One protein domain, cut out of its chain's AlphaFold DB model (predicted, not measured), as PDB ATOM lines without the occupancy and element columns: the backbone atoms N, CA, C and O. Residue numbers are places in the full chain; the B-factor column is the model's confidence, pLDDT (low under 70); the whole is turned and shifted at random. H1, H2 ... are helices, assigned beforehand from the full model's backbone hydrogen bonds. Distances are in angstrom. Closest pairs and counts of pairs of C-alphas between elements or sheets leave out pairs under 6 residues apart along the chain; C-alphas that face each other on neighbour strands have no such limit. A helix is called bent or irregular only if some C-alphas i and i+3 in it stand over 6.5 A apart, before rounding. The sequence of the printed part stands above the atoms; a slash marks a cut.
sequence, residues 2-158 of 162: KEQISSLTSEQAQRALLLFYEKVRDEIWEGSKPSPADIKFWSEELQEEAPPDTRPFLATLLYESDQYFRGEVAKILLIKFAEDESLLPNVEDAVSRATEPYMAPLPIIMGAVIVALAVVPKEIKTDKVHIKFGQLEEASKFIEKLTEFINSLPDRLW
ATOM      1  N   LYS A   2     102.423 115.992 129.113       92.06
ATOM      2  CA  LYS A   2     103.589 115.177 129.518       92.06
ATOM      3  C   LYS A   2     103.289 114.119 130.593       92.06
ATOM      4  O   LYS A   2     103.604 112.954 130.388       92.06
ATOM      5  N   GLU A   3     102.636 114.501 131.691       92.88
ATOM      6  CA  GLU A   3     102.274 113.573 132.781       92.88
ATOM      7  C   GLU A   3     101.322 112.460 132.319       92.88
ATOM      8  O   GLU A   3     101.505 111.297 132.672       92.88
ATOM      9  N   GLN A   4     100.353 112.802 131.466       93.94
ATOM     10  CA  GLN A   4      99.414 111.843 130.887       93.94
ATOM     11  C   GLN A   4     100.147 110.812 130.020       93.94
ATOM     12  O   GLN A   4      99.943 109.615 130.202       93.94
ATOM     13  N   ILE A   5     101.059 111.259 129.149       95.88
ATOM     14  CA  ILE A   5     101.888 110.367 128.324       95.88
ATOM     15  C   ILE A   5     102.763 109.465 129.206       95.88
ATOM     16  O   ILE A   5     102.844 108.261 128.972       95.88
ATOM     17  N   SER A   6     103.394 110.020 130.245       94.50
ATOM     18  CA  SER A   6     104.232 109.244 131.168       94.50
ATOM     19  C   SER A   6     103.459 108.139 131.898       94.50
ATOM     20  O   SER A   6     104.040 107.095 132.195       94.50
ATOM     21  N   SER A   7     102.162 108.348 132.149       95.75
ATOM     22  CA  SER A   7     101.289 107.399 132.854       95.75
ATOM     23  C   SER A   7     100.771 106.233 132.001       95.75
ATOM     24  O   SER A   7     100.219 105.282 132.554       95.75
ATOM     25  N   LEU A   8     100.954 106.278 130.676       95.88
ATOM     26  CA  LEU A   8     100.501 105.219 129.772       95.88
ATOM     27  C   LEU A   8     101.192 103.883 130.078       95.88
ATOM     28  O   LEU A   8     102.378 103.836 130.420       95.88
ATOM     29  N   THR A   9     100.481 102.773 129.888       95.44
ATOM     30  CA  THR A   9     101.138 101.460 129.825       95.44
ATOM     31  C   THR A   9     102.006 101.363 128.567       95.44
ATOM     32  O   THR A   9     101.850 102.135 127.618       95.44
ATOM     33  N   SER A  10     102.923 100.396 128.523       94.50
ATOM     34  CA  SER A  10     103.783 100.194 127.352       94.50
ATOM     35  C   SER A  10     102.996  99.906 126.069       94.50
ATOM     36  O   SER A  10     103.378 100.364 124.993       94.50
ATOM     37  N   GLU A  11     101.878  99.187 126.181       93.56
ATOM     38  CA  GLU A  11     100.976  98.921 125.059       93.56
ATOM     39  C   GLU A  11     100.260 100.196 124.599       93.56
ATOM     40  O   GLU A  11     100.250 100.506 123.408       93.56
ATOM     41  N   GLN A  12      99.721 100.977 125.542       95.25
ATOM     42  CA  GLN A  12      99.039 102.237 125.239       95.25
ATOM     43  C   GLN A  12      99.990 103.259 124.609       95.25
ATOM     44  O   GLN A  12      99.615 103.938 123.660       95.25
ATOM     45  N   ALA A  13     101.235 103.347 125.080       96.44
ATOM     46  CA  ALA A  13     102.236 104.248 124.513       96.44
ATOM     47  C   ALA A  13     102.580 103.884 123.061       96.44
ATOM     48  O   ALA A  13     102.575 104.746 122.184       96.44
ATOM     49  N   GLN A  14     102.818 102.599 122.787       95.31
ATOM     50  CA  GLN A  14     103.053 102.113 121.425       95.31
ATOM     51  C   GLN A  14     101.835 102.345 120.523       95.31
ATOM     52  O   GLN A  14     101.982 102.790 119.384       95.31
ATOM     53  N   ARG A  15     100.621 102.107 121.033       94.69
ATOM     54  CA  ARG A  15      99.382 102.371 120.295       94.69
ATOM     55  C   ARG A  15      99.209 103.853 119.991       94.69
ATOM     56  O   ARG A  15      98.877 104.185 118.859       94.69
ATOM     57  N   ALA A  16      99.432 104.727 120.968       95.50
ATOM     58  CA  ALA A  16      99.352 106.171 120.786       95.50
ATOM     59  C   ALA A  16     100.338 106.627 119.711       95.50
ATOM     60  O   ALA A  16      99.965 107.377 118.817       95.50
ATOM     61  N   LEU A  17     101.566 106.111 119.719       95.12
ATOM     62  CA  LEU A  17     102.545 106.437 118.687       95.12
ATOM     63  C   LEU A  17     102.111 105.962 117.290       95.12
ATOM     64  O   LEU A  17     102.278 106.692 116.314       95.12
ATOM     65  N   LEU A  18     101.510 104.774 117.180       93.50
ATOM     66  CA  LEU A  18     100.957 104.288 115.914       93.50
ATOM     67  C   LEU A  18      99.771 105.136 115.437       93.50
ATOM     68  O   LEU A  18      99.701 105.493 114.267       93.50
ATOM     69  N   LEU A  19      98.847 105.487 116.330       93.00
ATOM     70  CA  LEU A  19      97.708 106.345 115.999       93.00
ATOM     71  C   LEU A  19      98.164 107.745 115.587       93.00
ATOM     72  O   LEU A  19      97.602 108.329 114.662       93.00
ATOM     73  N   PHE A  20      99.202 108.261 116.244       92.31
ATOM     74  CA  PHE A  20      99.873 109.489 115.848       92.31
ATOM     75  C   PHE A  20     100.425 109.346 114.429       92.31
ATOM     76  O   PHE A  20     100.033 110.117 113.557       92.31
ATOM     77  N   TYR A  21     101.229 108.310 114.162       89.31
ATOM     78  CA  TYR A  21     101.741 108.013 112.824       89.31
ATOM     79  C   TYR A  21     100.628 107.991 111.775       89.31
ATOM     80  O   TYR A  21     100.742 108.624 110.733       89.31
ATOM     81  N   GLU A  22      99.532 107.283 112.053       87.94
ATOM     82  CA  GLU A  22      98.363 107.146 111.182       87.94
ATOM     83  C   GLU A  22      97.690 108.484 110.853       87.94
ATOM     84  O   GLU A  22      97.238 108.652 109.721       87.94
ATOM     85  N   LYS A  23      97.672 109.432 111.795       83.31
ATOM     86  CA  LYS A  23      96.919 110.695 111.709       83.31
ATOM     87  C   LYS A  23      97.733 111.920 111.327       83.31
ATOM     88  O   LYS A  23      97.147 112.930 110.938       83.31
ATOM     89  N   VAL A  24      99.052 111.876 111.490       79.44
ATOM     90  CA  VAL A  24      99.954 112.907 110.970       79.44
ATOM     91  C   VAL A  24      99.685 113.051 109.476       79.44
ATOM     92  O   VAL A  24      99.733 112.065 108.736       79.44
ATOM     93  N   ARG A  25      99.331 114.272 109.065       71.38
ATOM     94  CA  ARG A  25      98.911 114.559 107.696       71.38
ATOM     95  C   ARG A  25     100.075 114.406 106.724       71.38
ATOM     96  O   ARG A  25     101.232 114.572 107.107       71.38
ATOM     97  N   ASP A  26      99.745 114.150 105.463       70.19
ATOM     98  CA  ASP A  26     100.730 113.946 104.400       70.19
ATOM     99  C   ASP A  26     101.662 115.154 104.225       70.19
ATOM    100  O   ASP A  26     102.827 114.975 103.895       70.19
ATOM    101  N   GLU A  27     101.201 116.369 104.551       65.31
ATOM    102  CA  GLU A  27     101.991 117.601 104.414       65.31
ATOM    103  C   GLU A  27     103.224 117.670 105.332       65.31
ATOM    104  O   GLU A  27     104.101 118.502 105.116       65.31
ATOM    105  N   ILE A  28     103.286 116.818 106.359       65.06
ATOM    106  CA  ILE A  28     104.420 116.720 107.291       65.06
ATOM    107  C   ILE A  28     105.535 115.832 106.701       65.06
ATOM    108  O   ILE A  28     106.694 115.910 107.114       65.06
ATOM    109  N   TRP A  29     105.212 115.007 105.703       69.62
ATOM    110  CA  TRP A  29     106.158 114.136 105.013       69.62
ATOM    111  C   TRP A  29     106.686 114.838 103.756       69.62
ATOM    112  O   TRP A  29     105.929 115.418 102.981       69.62
ATOM    113  N   GLU A  30     107.997 114.791 103.518       62.59
ATOM    114  CA  GLU A  30     108.558 115.270 102.253       62.59
ATOM    115  C   GLU A  30     108.314 114.201 101.183       62.59
ATOM    116  O   GLU A  30     109.045 113.218 101.071       62.59
ATOM    117  N   GLY A  31     107.230 114.375 100.425       69.44
ATOM    118  CA  GLY A  31     106.751 113.389  99.461       69.44
ATOM    119  C   GLY A  31     105.538 112.637  99.999       69.44
ATOM    120  O   GLY A  31     104.530 113.252 100.335       69.44
ATOM    121  N   SER A  32     105.608 111.309 100.032       72.19
ATOM    122  CA  SER A  32     104.531 110.462 100.549       72.19
ATOM    123  C   SER A  32     104.892 109.895 101.911       72.19
ATOM    124  O   SER A  32     106.022 109.451 102.125       72.19
ATOM    125  N   LYS A  33     103.898 109.815 102.793       79.50
ATOM    126  CA  LYS A  33     103.998 109.043 104.025       79.50
ATOM    127  C   LYS A  33     104.516 107.622 103.736       79.50
ATOM    128  O   LYS A  33     103.961 106.958 102.855       79.50
ATOM    129  N   PRO A  34     105.530 107.136 104.470       78.81
ATOM    130  CA  PRO A  34     106.102 105.816 104.231       78.81
ATOM    131  C   PRO A  34     105.059 104.699 104.327       78.81
ATOM    132  O   PRO A  34     104.207 104.669 105.221       78.81
ATOM    133  N   SER A  35     105.110 103.724 103.432       82.38
ATOM    134  CA  SER A  35     104.294 102.532 103.619       82.38
ATOM    135  C   SER A  35     104.868 101.665 104.753       82.38
ATOM    136  O   SER A  35     106.056 101.746 105.079       82.38
ATOM    137  N   PRO A  36     104.060 100.772 105.350       81.56
ATOM    138  CA  PRO A  36     104.564  99.739 106.253       81.56
ATOM    139  C   PRO A  36     105.719  98.906 105.671       81.56
ATOM    140  O   PRO A  36     106.597  98.471 106.413       81.56
ATOM    141  N   ALA A  37     105.714  98.684 104.352       81.44
ATOM    142  CA  ALA A  37     106.774  97.962 103.657       81.44
ATOM    143  C   ALA A  37     108.067  98.785 103.601       81.44
ATOM    144  O   ALA A  37     109.129  98.239 103.891       81.44
ATOM    145  N   ASP A  38     107.963 100.089 103.326       80.56
ATOM    146  CA  ASP A  38     109.114 100.998 103.327       80.56
ATOM    147  C   ASP A  38     109.738 101.052 104.721       80.56
ATOM    148  O   ASP A  38     110.933 100.830 104.876       80.56
ATOM    149  N   ILE A  39     108.922 101.265 105.759       80.75
ATOM    150  CA  ILE A  39     109.396 101.319 107.148       80.75
ATOM    151  C   ILE A  39     110.156 100.043 107.526       80.75
ATOM    152  O   ILE A  39     111.210 100.118 108.155       80.75
ATOM    153  N   LYS A  40     109.637  98.875 107.130       80.88
ATOM    154  CA  LYS A  40     110.297  97.596 107.395       80.88
ATOM    155  C   LYS A  40     111.640  97.498 106.667       80.88
ATOM    156  O   LYS A  40     112.642  97.227 107.322       80.88
ATOM    157  N   PHE A  41     111.652  97.742 105.357       80.81
ATOM    158  CA  PHE A  41     112.861  97.681 104.537       80.81
ATOM    159  C   PHE A  41     113.972  98.576 105.105       80.81
ATOM    160  O   PHE A  41     115.072  98.106 105.379       80.81
ATOM    161  N   TRP A  42     113.646  99.835 105.407       75.62
ATOM    162  CA  TRP A  42     114.605 100.788 105.965       75.62
ATOM    163  C   TRP A  42     115.108 100.384 107.345       75.62
ATOM    164  O   TRP A  42     116.282 100.561 107.646       75.62
ATOM    165  N   SER A  43     114.246  99.831 108.200       79.19
ATOM    166  CA  SER A  43     114.686  99.378 109.520       79.19
ATOM    167  C   SER A  43     115.700  98.230 109.458       79.19
ATOM    168  O   SER A  43     116.608  98.187 110.284       79.19
ATOM    169  N   GLU A  44     115.574  97.339 108.470       80.75
ATOM    170  CA  GLU A  44     116.528  96.250 108.234       80.75
ATOM    171  C   GLU A  44     117.862  96.805 107.713       80.75
ATOM    172  O   GLU A  44     118.913  96.494 108.265       80.75
ATOM    173  N   GLU A  45     117.820  97.710 106.735       78.62
ATOM    174  CA  GLU A  45     119.012  98.359 106.174       78.62
ATOM    175  C   GLU A  45     119.773  99.201 107.217       78.62
ATOM    176  O   GLU A  45     120.996  99.129 107.338       78.62
ATOM    177  N   LEU A  46     119.049  99.939 108.062       77.81
ATOM    178  CA  LEU A  46     119.636 100.718 109.153       77.81
ATOM    179  C   LEU A  46     120.347  99.851 110.186       77.81
ATOM    180  O   LEU A  46     121.334 100.297 110.767       77.81
ATOM    181  N   GLN A  47     119.866  98.633 110.439       80.25
ATOM    182  CA  GLN A  47     120.543  97.714 111.349       80.25
ATOM    183  C   GLN A  47     121.927  97.317 110.814       80.25
ATOM    184  O   GLN A  47     122.877  97.210 111.595       80.25
ATOM    185  N   GLU A  48     122.039  97.085 109.505       80.75
ATOM    186  CA  GLU A  48     123.290  96.681 108.856       80.75
ATOM    187  C   GLU A  48     124.320  97.822 108.885       80.75
ATOM    188  O   GLU A  48     125.476  97.628 109.291       80.75
ATOM    189  N   GLU A  49     123.869  99.033 108.563       81.25
ATOM    190  CA  GLU A  49     124.710 100.225 108.428       81.25
ATOM    191  C   GLU A  49     124.969 100.963 109.757       81.25
ATOM    192  O   GLU A  49     125.870 101.801 109.849       81.25
ATOM    193  N   ALA A  50     124.215 100.664 110.820       80.19
ATOM    194  CA  ALA A  50     124.355 101.351 112.100       80.19
ATOM    195  C   ALA A  50     125.760 101.193 112.721       80.19
ATOM    196  O   ALA A  50     126.356 100.112 112.656       80.19
ATOM    197  N   PRO A  51     126.278 102.226 113.416       82.94
ATOM    198  CA  PRO A  51     127.512 102.150 114.184       82.94
ATOM    199  C   PRO A  51     127.445 101.072 115.275       82.94
ATOM    200  O   PRO A  51     126.358 100.805 115.798       82.94
ATOM    201  N   PRO A  52     128.592 100.497 115.692       84.44
ATOM    202  CA  PRO A  52     128.642  99.466 116.732       84.44
ATOM    203  C   PRO A  52     127.892  99.822 118.020       84.44
ATOM    204  O   PRO A  52     127.258  98.948 118.599       84.44
ATOM    205  N   ASP A  53     127.906 101.093 118.422       79.69
ATOM    206  CA  ASP A  53     127.264 101.561 119.657       79.69
ATOM    207  C   ASP A  53     125.733 101.691 119.527       79.69
ATOM    208  O   ASP A  53     125.005 101.592 120.511       79.69
ATOM    209  N   THR A  54     125.230 101.866 118.301       81.38
ATOM    210  CA  THR A  54     123.802 102.041 117.982       81.38
ATOM    211  C   THR A  54     123.122 100.706 117.650       81.38
ATOM    212  O   THR A  54     121.923 100.534 117.884       81.38
ATOM    213  N   ARG A  55     123.882  99.725 117.141       84.44
ATOM    214  CA  ARG A  55     123.374  98.397 116.750       84.44
ATOM    215  C   ARG A  55     122.620  97.644 117.853       84.44
ATOM    216  O   ARG A  55     121.587  97.069 117.512       84.44
ATOM    217  N   PRO A  56     123.066  97.614 119.129       85.19
ATOM    218  CA  PRO A  56     122.338  96.920 120.191       85.19
ATOM    219  C   PRO A  56     120.963  97.538 120.434       85.19
ATOM    220  O   PRO A  56     119.972  96.820 120.492       85.19
ATOM    221  N   PHE A  57     120.888  98.871 120.473       85.88
ATOM    222  CA  PHE A  57     119.627  99.589 120.644       85.88
ATOM    223  C   PHE A  57     118.628  99.241 119.535       85.88
ATOM    224  O   PHE A  57     117.472  98.919 119.812       85.88
ATOM    225  N   LEU A  58     119.072  99.286 118.272       85.69
ATOM    226  CA  LEU A  58     118.218  98.943 117.137       85.69
ATOM    227  C   LEU A  58     117.818  97.469 117.154       85.69
ATOM    228  O   LEU A  58     116.656  97.162 116.892       85.69
ATOM    229  N   ALA A  59     118.725  96.572 117.542       86.38
ATOM    230  CA  ALA A  59     118.422  95.154 117.629       86.38
ATOM    231  C   ALA A  59     117.316  94.875 118.659       86.38
ATOM    232  O   ALA A  59     116.344  94.179 118.345       86.38
ATOM    233  N   THR A  60     117.411  95.489 119.842       86.62
ATOM    234  CA  THR A  60     116.385  95.396 120.887       86.62
ATOM    235  C   THR A  60     115.054  95.977 120.422       86.62
ATOM    236  O   THR A  60     113.987  95.401 120.630       86.62
ATOM    237  N   LEU A  61     115.088  97.105 119.718       87.12
ATOM    238  CA  LEU A  61     113.866  97.744 119.254       87.12
ATOM    239  C   LEU A  61     113.178  96.965 118.118       87.12
ATOM    240  O   LEU A  61     111.950  96.887 118.097       87.12
ATOM    241  N   LEU A  62     113.941  96.401 117.177       86.69
ATOM    242  CA  LEU A  62     113.425  95.771 115.957       86.69
ATOM    243  C   LEU A  62     113.106  94.288 116.139       86.69
ATOM    244  O   LEU A  62     112.023  93.844 115.747       86.69
ATOM    245  N   TYR A  63     114.012  93.532 116.758       81.62
ATOM    246  CA  TYR A  63     113.942  92.069 116.795       81.62
ATOM    247  C   TYR A  63     113.560  91.521 118.162       81.62
ATOM    248  O   TYR A  63     112.914  90.475 118.230       81.62
ATOM    249  N   GLU A  64     113.906  92.212 119.249       77.12
ATOM    250  CA  GLU A  64     113.499  91.758 120.574       77.12
ATOM    251  C   GLU A  64     112.040  92.125 120.849       77.12
ATOM    252  O   GLU A  64     111.566  93.227 120.563       77.12
ATOM    253  N   SER A  65     111.312  91.183 121.440       71.88
ATOM    254  CA  SER A  65     109.915  91.342 121.852       71.88
ATOM    255  C   SER A  65     109.766  92.189 123.123       71.88
ATOM    256  O   SER A  65     108.803  91.991 123.867       71.88
ATOM    257  N   ASP A  66     110.705  93.096 123.410       85.56
ATOM    258  CA  ASP A  66     110.695  93.907 124.626       85.56
ATOM    259  C   ASP A  66     109.652  95.027 124.519       85.56
ATOM    260  O   ASP A  66     109.898  96.157 124.085       85.56
ATOM    261  N   GLN A  67     108.429  94.676 124.913       87.31
ATOM    262  CA  GLN A  67     107.297  95.593 124.952       87.31
ATOM    263  C   GLN A  67     107.537  96.755 125.912       87.31
ATOM    264  O   GLN A  67     107.073  97.862 125.640       87.31
ATOM    265  N   TYR A  68     108.246  96.524 127.021       90.62
ATOM    266  CA  TYR A  68     108.511  97.564 128.004       90.62
ATOM    267  C   TYR A  68     109.411  98.639 127.401       90.62
ATOM    268  O   TYR A  68     109.026  99.809 127.374       90.62
ATOM    269  N   PHE A  69     110.538  98.222 126.823       90.25
ATOM    270  CA  PHE A  69     111.487  99.110 126.167       90.25
ATOM    271  C   PHE A  69     110.838  99.914 125.034       90.25
ATOM    272  O   PHE A  69     110.905 101.145 125.024       90.25
ATOM    273  N   ARG A  70     110.111  99.247 124.127       92.19
ATOM    274  CA  ARG A  70     109.369  99.918 123.042       92.19
ATOM    275  C   ARG A  70     108.352 100.928 123.576       92.19
ATOM    276  O   ARG A  70     108.201 102.008 123.010       92.19
ATOM    277  N   GLY A  71     107.673 100.594 124.675       93.94
ATOM    278  CA  GLY A  71     106.746 101.490 125.362       93.94
ATOM    279  C   GLY A  71     107.417 102.751 125.900       93.94
ATOM    280  O   GLY A  71     106.921 103.851 125.668       93.94
ATOM    281  N   GLU A  72     108.556 102.612 126.574       94.19
ATOM    282  CA  GLU A  72     109.299 103.753 127.120       94.19
ATOM    283  C   GLU A  72     109.841 104.665 126.011       94.19
ATOM    284  O   GLU A  72     109.694 105.888 126.090       94.19
ATOM    285  N   VAL A  73     110.373 104.094 124.925       92.88
ATOM    286  CA  VAL A  73     110.806 104.881 123.758       92.88
ATOM    287  C   VAL A  73     109.613 105.605 123.122       92.88
ATOM    288  O   VAL A  73     109.705 106.798 122.827       92.88
ATOM    289  N   ALA A  74     108.463 104.938 122.979       95.31
ATOM    290  CA  ALA A  74     107.255 105.556 122.438       95.31
ATOM    291  C   ALA A  74     106.765 106.744 123.286       95.31
ATOM    292  O   ALA A  74     106.425 107.788 122.729       95.31
ATOM    293  N   LYS A  75     106.796 106.639 124.623       96.00
ATOM    294  CA  LYS A  75     106.477 107.767 125.518       96.00
ATOM    295  C   LYS A  75     107.406 108.952 125.289       96.00
ATOM    296  O   LYS A  75     106.937 110.086 125.222       96.00
ATOM    297  N   ILE A  76     108.710 108.705 125.164       93.75
ATOM    298  CA  ILE A  76     109.699 109.767 124.935       93.75
ATOM    299  C   ILE A  76     109.420 110.490 123.617       93.75
ATOM    300  O   ILE A  76     109.459 111.720 123.582       93.75
ATOM    301  N   LEU A  77     109.092 109.752 122.554       92.50
ATOM    302  CA  LEU A  77     108.733 110.345 121.265       92.50
ATOM    303  C   LEU A  77     107.453 111.172 121.346       92.50
ATOM    304  O   LEU A  77     107.454 112.319 120.913       92.50
ATOM    305  N   LEU A  78     106.395 110.643 121.961       94.50
ATOM    306  CA  LEU A  78     105.140 111.374 122.151       94.50
ATOM    307  C   LEU A  78     105.339 112.660 122.962       94.50
ATOM    308  O   LEU A  78     104.766 113.688 122.617       94.50
ATOM    309  N   ILE A  79     106.176 112.629 124.008       94.06
ATOM    310  CA  ILE A  79     106.526 113.831 124.777       94.06
ATOM    311  C   ILE A  79     107.232 114.847 123.879       94.06
ATOM    312  O   ILE A  79     106.847 116.008 123.895       94.06
ATOM    313  N   LYS A  80     108.218 114.417 123.079       90.12
ATOM    314  CA  LYS A  80     108.929 115.303 122.146       90.12
ATOM    315  C   LYS A  80     107.998 115.890 121.082       90.12
ATOM    316  O   LYS A  80     108.114 117.067 120.779       90.12
ATOM    317  N   PHE A  81     107.067 115.109 120.536       89.75
ATOM    318  CA  PHE A  81     106.079 115.622 119.579       89.75
ATOM    319  C   PHE A  81     105.101 116.606 120.223       89.75
ATOM    320  O   PHE A  81     104.720 117.578 119.589       89.75
ATOM    321  N   ALA A  82     104.734 116.400 121.490       91.25
ATOM    322  CA  ALA A  82     103.875 117.324 122.229       91.25
ATOM    323  C   ALA A  82     104.556 118.661 122.583       91.25
ATOM    324  O   ALA A  82     103.870 119.576 123.031       91.25
ATOM    325  N   GLU A  83     105.881 118.777 122.430       89.50
ATOM    326  CA  GLU A  83     106.603 120.052 122.574       89.50
ATOM    327  C   GLU A  83     106.373 120.987 121.373       89.50
ATOM    328  O   GLU A  83     106.614 122.186 121.493       89.50
ATOM    329  N   ASP A  84     105.898 120.463 120.237       84.31
ATOM    330  CA  ASP A  84     105.500 121.246 119.066       84.31
ATOM    331  C   ASP A  84     103.990 121.528 119.096       84.31
ATOM    332  O   ASP A  84     103.161 120.614 119.053       84.31
ATOM    333  N   GLU A  85     103.627 122.813 119.125       85.00
ATOM    334  CA  GLU A  85     102.234 123.274 119.139       85.00
ATOM    335  C   GLU A  85     101.425 122.787 117.926       85.00
ATOM    336  O   GLU A  85     100.223 122.550 118.046       85.00
ATOM    337  N   SER A  86     102.065 122.598 116.767       82.88
ATOM    338  CA  SER A  86     101.407 122.140 115.538       82.88
ATOM    339  C   SER A  86     101.037 120.655 115.570       82.88
ATOM    340  O   SER A  86     100.061 120.244 114.938       82.88
ATOM    341  N   LEU A  87     101.781 119.854 116.338       86.31
ATOM    342  CA  LEU A  87     101.569 118.414 116.487       86.31
ATOM    343  C   LEU A  87     100.800 118.051 117.747       86.31
ATOM    344  O   LEU A  87     100.246 116.950 117.816       86.31
ATOM    345  N   LEU A  88     100.753 118.953 118.729       90.31
ATOM    346  CA  LEU A  88     100.063 118.728 119.989       90.31
ATOM    347  C   LEU A  88      98.641 118.174 119.779       90.31
ATOM    348  O   LEU A  88      98.378 117.106 120.328       90.31
ATOM    349  N   PRO A  89      97.765 118.743 118.918       90.56
ATOM    350  CA  PRO A  89      96.421 118.194 118.709       90.56
ATOM    351  C   PRO A  89      96.411 116.731 118.237       90.56
ATOM    352  O   PRO A  89      95.551 115.946 118.638       90.56
ATOM    353  N   ASN A  90      97.382 116.339 117.407       91.12
ATOM    354  CA  ASN A  90      97.525 114.966 116.926       91.12
ATOM    355  C   ASN A  90      97.984 114.024 118.043       91.12
ATOM    356  O   ASN A  90      97.532 112.881 118.102       91.12
ATOM    357  N   VAL A  91      98.869 114.494 118.928       93.50
ATOM    358  CA  VAL A  91      99.311 113.728 120.099       93.50
ATOM    359  C   VAL A  91      98.164 113.548 121.090       93.50
ATOM    360  O   VAL A  91      97.948 112.432 121.557       93.50
ATOM    361  N   GLU A  92      97.400 114.601 121.386       94.69
ATOM    362  CA  GLU A  92      96.274 114.541 122.327       94.69
ATOM    363  C   GLU A  92      95.211 113.533 121.880       94.69
ATOM    364  O   GLU A  92      94.807 112.665 122.658       94.69
ATOM    365  N   ASP A  93      94.806 113.600 120.610       93.50
ATOM    366  CA  ASP A  93      93.843 112.662 120.034       93.50
ATOM    367  C   ASP A  93      94.379 111.221 120.039       93.50
ATOM    368  O   ASP A  93      93.672 110.291 120.439       93.50
ATOM    369  N   ALA A  94      95.646 111.022 119.662       94.62
ATOM    370  CA  ALA A  94      96.261 109.702 119.657       94.62
ATOM    371  C   ALA A  94      96.354 109.090 121.064       94.62
ATOM    372  O   ALA A  94      96.035 107.912 121.238       94.62
ATOM    373  N   VAL A  95      96.739 109.881 122.071       95.50
ATOM    374  CA  VAL A  95      96.795 109.462 123.480       95.50
ATOM    375  C   VAL A  95      95.399 109.140 124.003       95.50
ATOM    376  O   VAL A  95      95.221 108.095 124.625       95.50
ATOM    377  N   SER A  96      94.402 109.983 123.723       94.44
ATOM    378  CA  SER A  96      93.018 109.739 124.142       94.44
ATOM    379  C   SER A  96      92.506 108.403 123.596       94.44
ATOM    380  O   SER A  96      92.076 107.536 124.358       94.44
ATOM    381  N   ARG A  97      92.637 108.185 122.285       92.25
ATOM    382  CA  ARG A  97      92.163 106.963 121.617       92.25
ATOM    383  C   ARG A  97      92.932 105.715 122.039       92.25
ATOM    384  O   ARG A  97      92.357 104.638 122.141       92.25
ATOM    385  N   ALA A  98      94.224 105.849 122.331       92.69
ATOM    386  CA  ALA A  98      95.043 104.752 122.834       92.69
ATOM    387  C   ALA A  98      94.707 104.325 124.268       92.69
ATOM    388  O   ALA A  98      95.338 103.403 124.771       92.69
ATOM    389  N   THR A  99      93.757 104.974 124.946       89.31
ATOM    390  CA  THR A  99      93.280 104.556 126.276       89.31
ATOM    391  C   THR A  99      91.895 103.910 126.249       89.31
ATOM    392  O   THR A  99      91.426 103.432 127.282       89.31
ATOM    393  N   GLU A 100      91.252 103.843 125.080       89.25
ATOM    394  CA  GLU A 100      89.929 103.239 124.926       89.25
ATOM    395  C   GLU A 100      89.958 101.711 125.149       89.25
ATOM    396  O   GLU A 100      90.893 101.029 124.726       89.25
ATOM    397  N   PRO A 101      88.944 101.124 125.805       74.88
ATOM    398  CA  PRO A 101      88.881  99.679 126.010       74.88
ATOM    399  C   PRO A 101      88.697  98.916 124.682       74.88
ATOM    400  O   PRO A 101      88.007  99.383 123.782       74.88
ATOM    401  N   TYR A 102      89.256  97.701 124.603       62.84
ATOM    402  CA  TYR A 102      89.225  96.794 123.436       62.84
ATOM    403  C   TYR A 102      89.957  97.309 122.191       62.84
ATOM    404  O   TYR A 102      89.365  97.586 121.149       62.84
ATOM    405  N   MET A 103      91.284  97.357 122.276       70.56
ATOM    406  CA  MET A 103      92.126  97.688 121.133       70.56
ATOM    407  C   MET A 103      92.511  96.440 120.340       70.56
ATOM    408  O   MET A 103      92.704  95.356 120.892       70.56
ATOM    409  N   ALA A 104      92.660  96.605 119.024       79.50
ATOM    410  CA  ALA A 104      93.326  95.610 118.194       79.50
ATOM    411  C   ALA A 104      94.740  95.323 118.747       79.50
ATOM    412  O   ALA A 104      95.330  96.199 119.385       79.50
ATOM    413  N   PRO A 105      95.326  94.144 118.488       83.25
ATOM    414  CA  PRO A 105      96.716  93.880 118.847       83.25
ATOM    415  C   PRO A 105      97.670  94.844 118.127       83.25
ATOM    416  O   PRO A 105      97.369  95.364 117.044       83.25
ATOM    417  N   LEU A 106      98.815  95.138 118.749       86.25
ATOM    418  CA  LEU A 106      99.863  95.949 118.123       86.25
ATOM    419  C   LEU A 106     100.450  95.208 116.912       86.25
ATOM    420  O   LEU A 106     100.667  93.995 116.986       86.25
ATOM    421  N   PRO A 107     100.711  95.902 115.791       85.38
ATOM    422  CA  PRO A 107     101.308  95.269 114.627       85.38
ATOM    423  C   PRO A 107     102.763  94.868 114.908       85.38
ATOM    424  O   PRO A 107     103.486  95.536 115.644       85.38
ATOM    425  N   ILE A 108     103.232  93.798 114.262       85.00
ATOM    426  CA  ILE A 108     104.601  93.275 114.451       85.00
ATOM    427  C   ILE A 108     105.670  94.336 114.117       85.00
ATOM    428  O   ILE A 108     106.726  94.377 114.743       85.00
ATOM    429  N   ILE A 109     105.364  95.250 113.191       84.06
ATOM    430  CA  ILE A 109     106.264  96.314 112.725       84.06
ATOM    431  C   ILE A 109     106.440  97.491 113.704       84.06
ATOM    432  O   ILE A 109     107.068  98.479 113.335       84.06
ATOM    433  N   MET A 110     105.896  97.436 114.929       89.12
ATOM    434  CA  MET A 110     105.962  98.575 115.861       89.12
ATOM    435  C   MET A 110     107.387  99.059 116.144       89.12
ATOM    436  O   MET A 110     107.597 100.265 116.233       89.12
ATOM    437  N   GLY A 111     108.363  98.152 116.239       87.69
ATOM    438  CA  GLY A 111     109.770  98.533 116.390       87.69
ATOM    439  C   GLY A 111     110.236  99.444 115.253       87.69
ATOM    440  O   GLY A 111     110.775 100.519 115.492       87.69
ATOM    441  N   ALA A 112     109.929  99.066 114.014       87.31
ATOM    442  CA  ALA A 112     110.300  99.830 112.830       87.31
ATOM    443  C   ALA A 112     109.575 101.190 112.759       87.31
ATOM    444  O   ALA A 112     110.185 102.196 112.406       87.31
ATOM    445  N   VAL A 113     108.304 101.256 113.180       88.06
ATOM    446  CA  VAL A 113     107.565 102.529 113.311       88.06
ATOM    447  C   VAL A 113     108.242 103.461 114.319       88.06
ATOM    448  O   VAL A 113     108.373 104.656 114.060       88.06
ATOM    449  N   ILE A 114     108.706 102.927 115.454       89.56
ATOM    450  CA  ILE A 114     109.430 103.711 116.462       89.56
ATOM    451  C   ILE A 114     110.754 104.239 115.890       89.56
ATOM    452  O   ILE A 114     111.040 105.419 116.078       89.56
ATOM    453  N   VAL A 115     111.529 103.425 115.154       86.19
ATOM    454  CA  VAL A 115     112.758 103.897 114.474       86.19
ATOM    455  C   VAL A 115     112.443 105.036 113.511       86.19
ATOM    456  O   VAL A 115     113.083 106.086 113.573       86.19
ATOM    457  N   ALA A 116     111.441 104.851 112.648       81.38
ATOM    458  CA  ALA A 116     111.065 105.845 111.648       81.38
ATOM    459  C   ALA A 116     110.670 107.180 112.294       81.38
ATOM    460  O   ALA A 116     111.047 108.243 111.810       81.38
ATOM    461  N   LEU A 117     109.953 107.138 113.419       84.75
ATOM    462  CA  LEU A 117     109.543 108.339 114.140       84.75
ATOM    463  C   LEU A 117     110.630 108.928 115.041       84.75
ATOM    464  O   LEU A 117     110.531 110.099 115.386       84.75
ATOM    465  N   ALA A 118     111.672 108.182 115.406       83.69
ATOM    466  CA  ALA A 118     112.732 108.684 116.279       83.69
ATOM    467  C   ALA A 118     113.532 109.849 115.683       83.69
ATOM    468  O   ALA A 118     114.032 110.705 116.415       83.69
ATOM    469  N   VAL A 119     113.609 109.917 114.355       74.38
ATOM    470  CA  VAL A 119     114.317 110.989 113.644       74.38
ATOM    471  C   VAL A 119     113.452 112.231 113.405       74.38
ATOM    472  O   VAL A 119     113.982 113.337 113.300       74.38
ATOM    473  N   VAL A 120     112.124 112.080 113.392       72.25
ATOM    474  CA  VAL A 120     111.172 113.145 113.034       72.25
ATOM    475  C   VAL A 120     111.213 114.362 113.972       72.25
ATOM    476  O   VAL A 120     111.255 115.479 113.456       72.25
ATOM    477  N   PRO A 121     111.282 114.224 115.317       60.88
ATOM    478  CA  PRO A 121     111.314 115.367 116.233       60.88
ATOM    479  C   PRO A 121     112.436 116.380 115.973       60.88
ATOM    480  O   PRO A 121     112.380 117.502 116.475       60.88
ATOM    481  N   LYS A 122     113.489 115.987 115.247       60.75
ATOM    482  CA  LYS A 122     114.636 116.851 114.956       60.75
ATOM    483  C   LYS A 122     114.455 117.711 113.713       60.75
ATOM    484  O   LYS A 122     114.961 118.825 113.714       60.75
ATOM    485  N   GLU A 123     113.715 117.239 112.712       59.41
ATOM    486  CA  GLU A 123     113.407 118.029 111.504       59.41
ATOM    487  C   GLU A 123     112.460 119.197 111.814       59.41
ATOM    488  O   GLU A 123     112.474 120.232 111.152       59.41
ATOM    489  N   ILE A 124     111.656 119.055 112.868       57.59
ATOM    490  CA  ILE A 124     110.643 120.030 113.275       57.59
ATOM    491  C   ILE A 124     111.244 121.356 113.758       57.59
ATOM    492  O   ILE A 124     110.661 122.417 113.560       57.59
ATOM    493  N   LYS A 125     112.432 121.324 114.374       51.41
ATOM    494  CA  LYS A 125     113.063 122.524 114.952       51.41
ATOM    495  C   LYS A 125     113.660 123.471 113.904       51.41
ATOM    496  O   LYS A 125     114.111 124.555 114.260       51.41
ATOM    497  N   THR A 126     113.674 123.073 112.635       53.44
ATOM    498  CA  THR A 126     114.290 123.801 111.523       53.44
ATOM    499  C   THR A 126     113.241 124.221 110.491       53.44
ATOM    500  O   THR A 126     113.240 123.729 109.375       53.44
ATOM    501  N   ASP A 127     112.326 125.117 110.873       46.59
ATOM    502  CA  ASP A 127     111.499 126.021 110.038       46.59
ATOM    503  C   ASP A 127     110.748 125.507 108.784       46.59
ATOM    504  O   ASP A 127     110.143 126.314 108.080       46.59
ATOM    505  N   LYS A 128     110.703 124.201 108.509       44.97
ATOM    506  CA  LYS A 128     109.821 123.527 107.538       44.97
ATOM    507  C   LYS A 128     109.951 122.020 107.753       44.97
ATOM    508  O   LYS A 128     111.012 121.455 107.506       44.97
ATOM    509  N   VAL A 129     108.886 121.370 108.222       45.59
ATOM    510  CA  VAL A 129     108.903 119.917 108.420       45.59
ATOM    511  C   VAL A 129     108.907 119.239 107.057       45.59
ATOM    512  O   VAL A 129     107.915 119.269 106.332       45.59
ATOM    513  N   HIS A 130     110.043 118.657 106.702       45.81
ATOM    514  CA  HIS A 130     110.209 117.882 105.488       45.81
ATOM    515  C   HIS A 130     110.943 116.593 105.864       45.81
ATOM    516  O   HIS A 130     112.162 116.563 106.001       45.81
ATOM    517  N   ILE A 131     110.183 115.527 106.124       48.09
ATOM    518  CA  ILE A 131     110.757 114.198 106.363       48.09
ATOM    519  C   ILE A 131     110.939 113.524 105.005       48.09
ATOM    520  O   ILE A 131     109.979 112.966 104.469       48.09
ATOM    521  N   LYS A 132     112.149 113.567 104.444       49.72
ATOM    522  CA  LYS A 132     112.471 112.834 103.216       49.72
ATOM    523  C   LYS A 132     112.749 111.376 103.534       49.72
ATOM    524  O   LYS A 132     113.759 111.033 104.141       49.72
ATOM    525  N   PHE A 133     111.842 110.502 103.122       53.66
ATOM    526  CA  PHE A 133     112.025 109.058 103.221       53.66
ATOM    527  C   PHE A 133     112.497 108.544 101.855       53.66
ATOM    528  O   PHE A 133     111.815 108.784 100.860       53.66
ATOM    529  N   GLY A 134     113.641 107.851 101.771       46.75
ATOM    530  CA  GLY A 134     113.947 107.062 100.567       46.75
ATOM    531  C   GLY A 134     115.204 107.374  99.743       46.75
ATOM    532  O   GLY A 134     115.253 106.930  98.598       46.75
ATOM    533  N   GLN A 135     116.219 108.097 100.239       51.72
ATOM    534  CA  GLN A 135     117.503 108.208  99.518       51.72
ATOM    535  C   GLN A 135     118.676 107.664 100.347       51.72
ATOM    536  O   GLN A 135     119.029 108.209 101.385       51.72
ATOM    537  N   LEU A 136     119.293 106.591  99.838       45.50
ATOM    538  CA  LEU A 136     120.461 105.882 100.388       45.50
ATOM    539  C   LEU A 136     121.659 106.803 100.695       45.50
ATOM    540  O   LEU A 136     122.384 106.579 101.659       45.50
ATOM    541  N   GLU A 137     121.828 107.889  99.934       50.03
ATOM    542  CA  GLU A 137     122.855 108.919 100.173       50.03
ATOM    543  C   GLU A 137     122.653 109.686 101.498       50.03
ATOM    544  O   GLU A 137     123.558 110.370 101.972       50.03
ATOM    545  N   GLU A 138     121.484 109.552 102.130       61.59
ATOM    546  CA  GLU A 138     121.139 110.185 103.405       61.59
ATOM    547  C   GLU A 138     121.007 109.188 104.563       61.59
ATOM    548  O   GLU A 138     120.777 109.613 105.698       61.59
ATOM    549  N   ALA A 139     121.232 107.887 104.331       62.31
ATOM    550  CA  ALA A 139     121.229 106.872 105.386       62.31
ATOM    551  C   ALA A 139     122.212 107.234 106.512       62.31
ATOM    552  O   ALA A 139     121.887 107.104 107.687       62.31
ATOM    553  N   SER A 140     123.370 107.813 106.175       66.75
ATOM    554  CA  SER A 140     124.334 108.310 107.163       66.75
ATOM    555  C   SER A 140     123.780 109.455 108.021       66.75
ATOM    556  O   SER A 140     124.008 109.462 109.228       66.75
ATOM    557  N   LYS A 141     123.001 110.386 107.446       69.69
ATOM    558  CA  LYS A 141     122.329 111.456 108.214       69.69
ATOM    559  C   LYS A 141     121.221 110.890 109.095       69.69
ATOM    560  O   LYS A 141     121.032 111.344 110.221       69.69
ATOM    561  N   PHE A 142     120.481 109.902 108.592       71.94
ATOM    562  CA  PHE A 142     119.474 109.202 109.383       71.94
ATOM    563  C   PHE A 142     120.127 108.514 110.587       71.94
ATOM    564  O   PHE A 142     119.689 108.698 111.722       71.94
ATOM    565  N   ILE A 143     121.213 107.776 110.349       74.88
ATOM    566  CA  ILE A 143     122.019 107.102 111.369       74.88
ATOM    567  C   ILE A 143     122.579 108.101 112.380       74.88
ATOM    568  O   ILE A 143     122.538 107.829 113.578       74.88
ATOM    569  N   GLU A 144     123.075 109.253 111.935       77.00
ATOM    570  CA  GLU A 144     123.560 110.323 112.808       77.00
ATOM    571  C   GLU A 144     122.434 110.833 113.717       77.00
ATOM    572  O   GLU A 144     122.558 110.794 114.943       77.00
ATOM    573  N   LYS A 145     121.282 111.202 113.143       76.25
ATOM    574  CA  LYS A 145     120.118 111.691 113.901       76.25
ATOM    575  C   LYS A 145     119.597 110.659 114.893       76.25
ATOM    576  O   LYS A 145     119.232 111.032 116.014       76.25
ATOM    577  N   LEU A 146     119.573 109.390 114.491       77.62
ATOM    578  CA  LEU A 146     119.178 108.262 115.323       77.62
ATOM    579  C   LEU A 146     120.181 108.019 116.455       77.62
ATOM    580  O   LEU A 146     119.775 107.886 117.604       77.62
ATOM    581  N   THR A 147     121.480 108.039 116.163       80.94
ATOM    582  CA  THR A 147     122.554 107.895 117.160       80.94
ATOM    583  C   THR A 147     122.481 109.014 118.191       80.94
ATOM    584  O   THR A 147     122.483 108.773 119.393       80.94
ATOM    585  N   GLU A 148     122.322 110.255 117.747       82.38
ATOM    586  CA  GLU A 148     122.097 111.382 118.643       82.38
ATOM    587  C   GLU A 148     120.783 111.253 119.440       82.38
ATOM    588  O   GLU A 148     120.706 111.720 120.574       82.38
ATOM    589  N   PHE A 149     119.715 110.684 118.860       83.56
ATOM    590  CA  PHE A 149     118.475 110.422 119.597       83.56
ATOM    591  C   PHE A 149     118.734 109.416 120.719       83.56
ATOM    592  O   PHE A 149     118.391 109.713 121.861       83.56
ATOM    593  N   ILE A 150     119.398 108.302 120.413       83.12
ATOM    594  CA  ILE A 150     119.778 107.260 121.375       83.12
ATOM    595  C   ILE A 150     120.644 107.848 122.489       83.12
ATOM    596  O   ILE A 150     120.345 107.664 123.665       83.12
ATOM    597  N   ASN A 151     121.636 108.665 122.136       83.50
ATOM    598  CA  ASN A 151     122.486 109.366 123.100       83.50
ATOM    599  C   ASN A 151     121.730 110.396 123.953       83.50
ATOM    600  O   ASN A 151     122.212 110.778 125.015       83.50
ATOM    601  N   SER A 152     120.553 110.853 123.513       82.75
ATOM    602  CA  SER A 152     119.681 111.729 124.306       82.75
ATOM    603  C   SER A 152     118.741 110.969 125.248       82.75
ATOM    604  O   SER A 152     118.066 111.595 126.070       82.75
ATOM    605  N   LEU A 153     118.652 109.641 125.117       83.44
ATOM    606  CA  LEU A 153     117.822 108.818 125.987       83.44
ATOM    607  C   LEU A 153     118.486 108.649 127.358       83.44
ATOM    608  O   LEU A 153     119.707 108.536 127.434       83.44
ATOM    609  N   PRO A 154     117.694 108.571 128.444       81.12
ATOM    610  CA  PRO A 154     118.205 108.200 129.758       81.12
ATOM    611  C   PRO A 154     119.042 106.911 129.706       81.12
ATOM    612  O   PRO A 154     118.548 105.891 129.228       81.12
ATOM    613  N   ASP A 155     120.261 106.942 130.256       74.50
ATOM    614  CA  ASP A 155     121.215 105.816 130.222       74.50
ATOM    615  C   ASP A 155     120.602 104.497 130.723       74.50
ATOM    616  O   ASP A 155     120.780 103.447 130.105       74.50
ATOM    617  N   ARG A 156     119.767 104.570 131.769       73.88
ATOM    618  CA  ARG A 156     119.017 103.436 132.344       73.88
ATOM    619  C   ARG A 156     118.152 102.653 131.348       73.88
ATOM    620  O   ARG A 156     117.764 101.531 131.639       73.88
ATOM    621  N   LEU A 157     117.782 103.248 130.212       73.38
ATOM    622  CA  LEU A 157     116.925 102.585 129.228       73.38
ATOM    623  C   LEU A 157     117.696 101.625 128.324       73.38
ATOM    624  O   LEU A 157     117.098 100.664 127.861       73.38
ATOM    625  N   TRP A 158     118.978 101.871 128.050       68.44
ATOM    626  CA  TRP A 158     119.693 101.123 127.007       68.44
ATOM    627  C   TRP A 158     121.148 100.772 127.339       68.44
ATOM    628  O   TRP A 158     121.726  99.925 126.666       68.44
TER     629      TRP A 158
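What this domain is: This is residues 2 to 158 of the 162 residues of an uncharacterized protein of Theionarchaea archaeon DG-70 (UniProt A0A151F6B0). This is a compact, rounded body of mostly crossed helices: the short H7 sits in its middle with the long H5 beside it. H2 and H6 pack on each other and on H5 towards one end, where H1 also packs on H5; the hairpin of H3 and H4 packs on H7 towards the other end, where H9 also lies. The printed part has 157 residues with nine named helices, H1 to H9 in order, and no named strand; its class is all helix. The radius of gyration of the C-alphas is 14.6 A, and the spans are 42 by 33 by 28 A.

How they stand to each other: Start at H1, residues 2 to 6, which touches residues 75 to 82 of H5, residues 67 to 82; their closest C-alphas, Lys 2 and Ile 79, are 5.7 A apart. Go on to H2, residues 10 to 23: it touches H5 at a steep tilt of 45 degrees, the same way, closest at C-alphas Ser 10 and Gly 71, 3.8 A. H2 also touches H6, residues 88 to 97, opposite ways at 53 degrees, a steep tilt, closest at C-alphas Ala 16 and Ala 94, 4.8 A. H3, residues 36 to 49, forms a helical hairpin with H4, residues 55 to 62, at a shallow tilt of 18 degrees. H5 and H7, residues 110 to 118, are the hubs, touching five helices each; H4 touches H7 closest at C-alphas Leu 62 and Gly 111, 4.6 A. H8, residues 120 to 123, only just touches H5, with 3 pairs of C-alphas within 8 A, the closest those of Phe 81 and Pro 121, 6.2 A. H9, residues 136 to 151, about perpendicular to H7 at 88 degrees, only just touches it, with 3 pairs, the closest C-alphas being Ala 118 and Leu 146, 6.5 A. Every O i to N i+4 pair is within hydrogen-bond range in H1 to H7; H9 has 10 of 12, and H8 is too short for such a pair.

Where its parts are: Find C-alpha 2 at (103.589, 115.177, 129.518), where H1 begins. H2 runs 20.1 A, H3 20.3 A and H5 22.2 A, from C-alpha 67 at (107.297, 95.593, 124.952). H9 runs 23.1 A to C-alpha 151 at (122.486, 109.366, 123.100); it is irregular, with C-alphas 137 and 140 7.2 A apart.

The domain as a whole: The C-alphas farthest apart, Pro 101 and Glu 137, are 43.7 A apart. The printed part has no cut. The links H2 to H3, H6 to H7 and H8 to H9 are long. Look for pLDDT under 70 at residues 27 to 31, 102, 121 to 141 and 158.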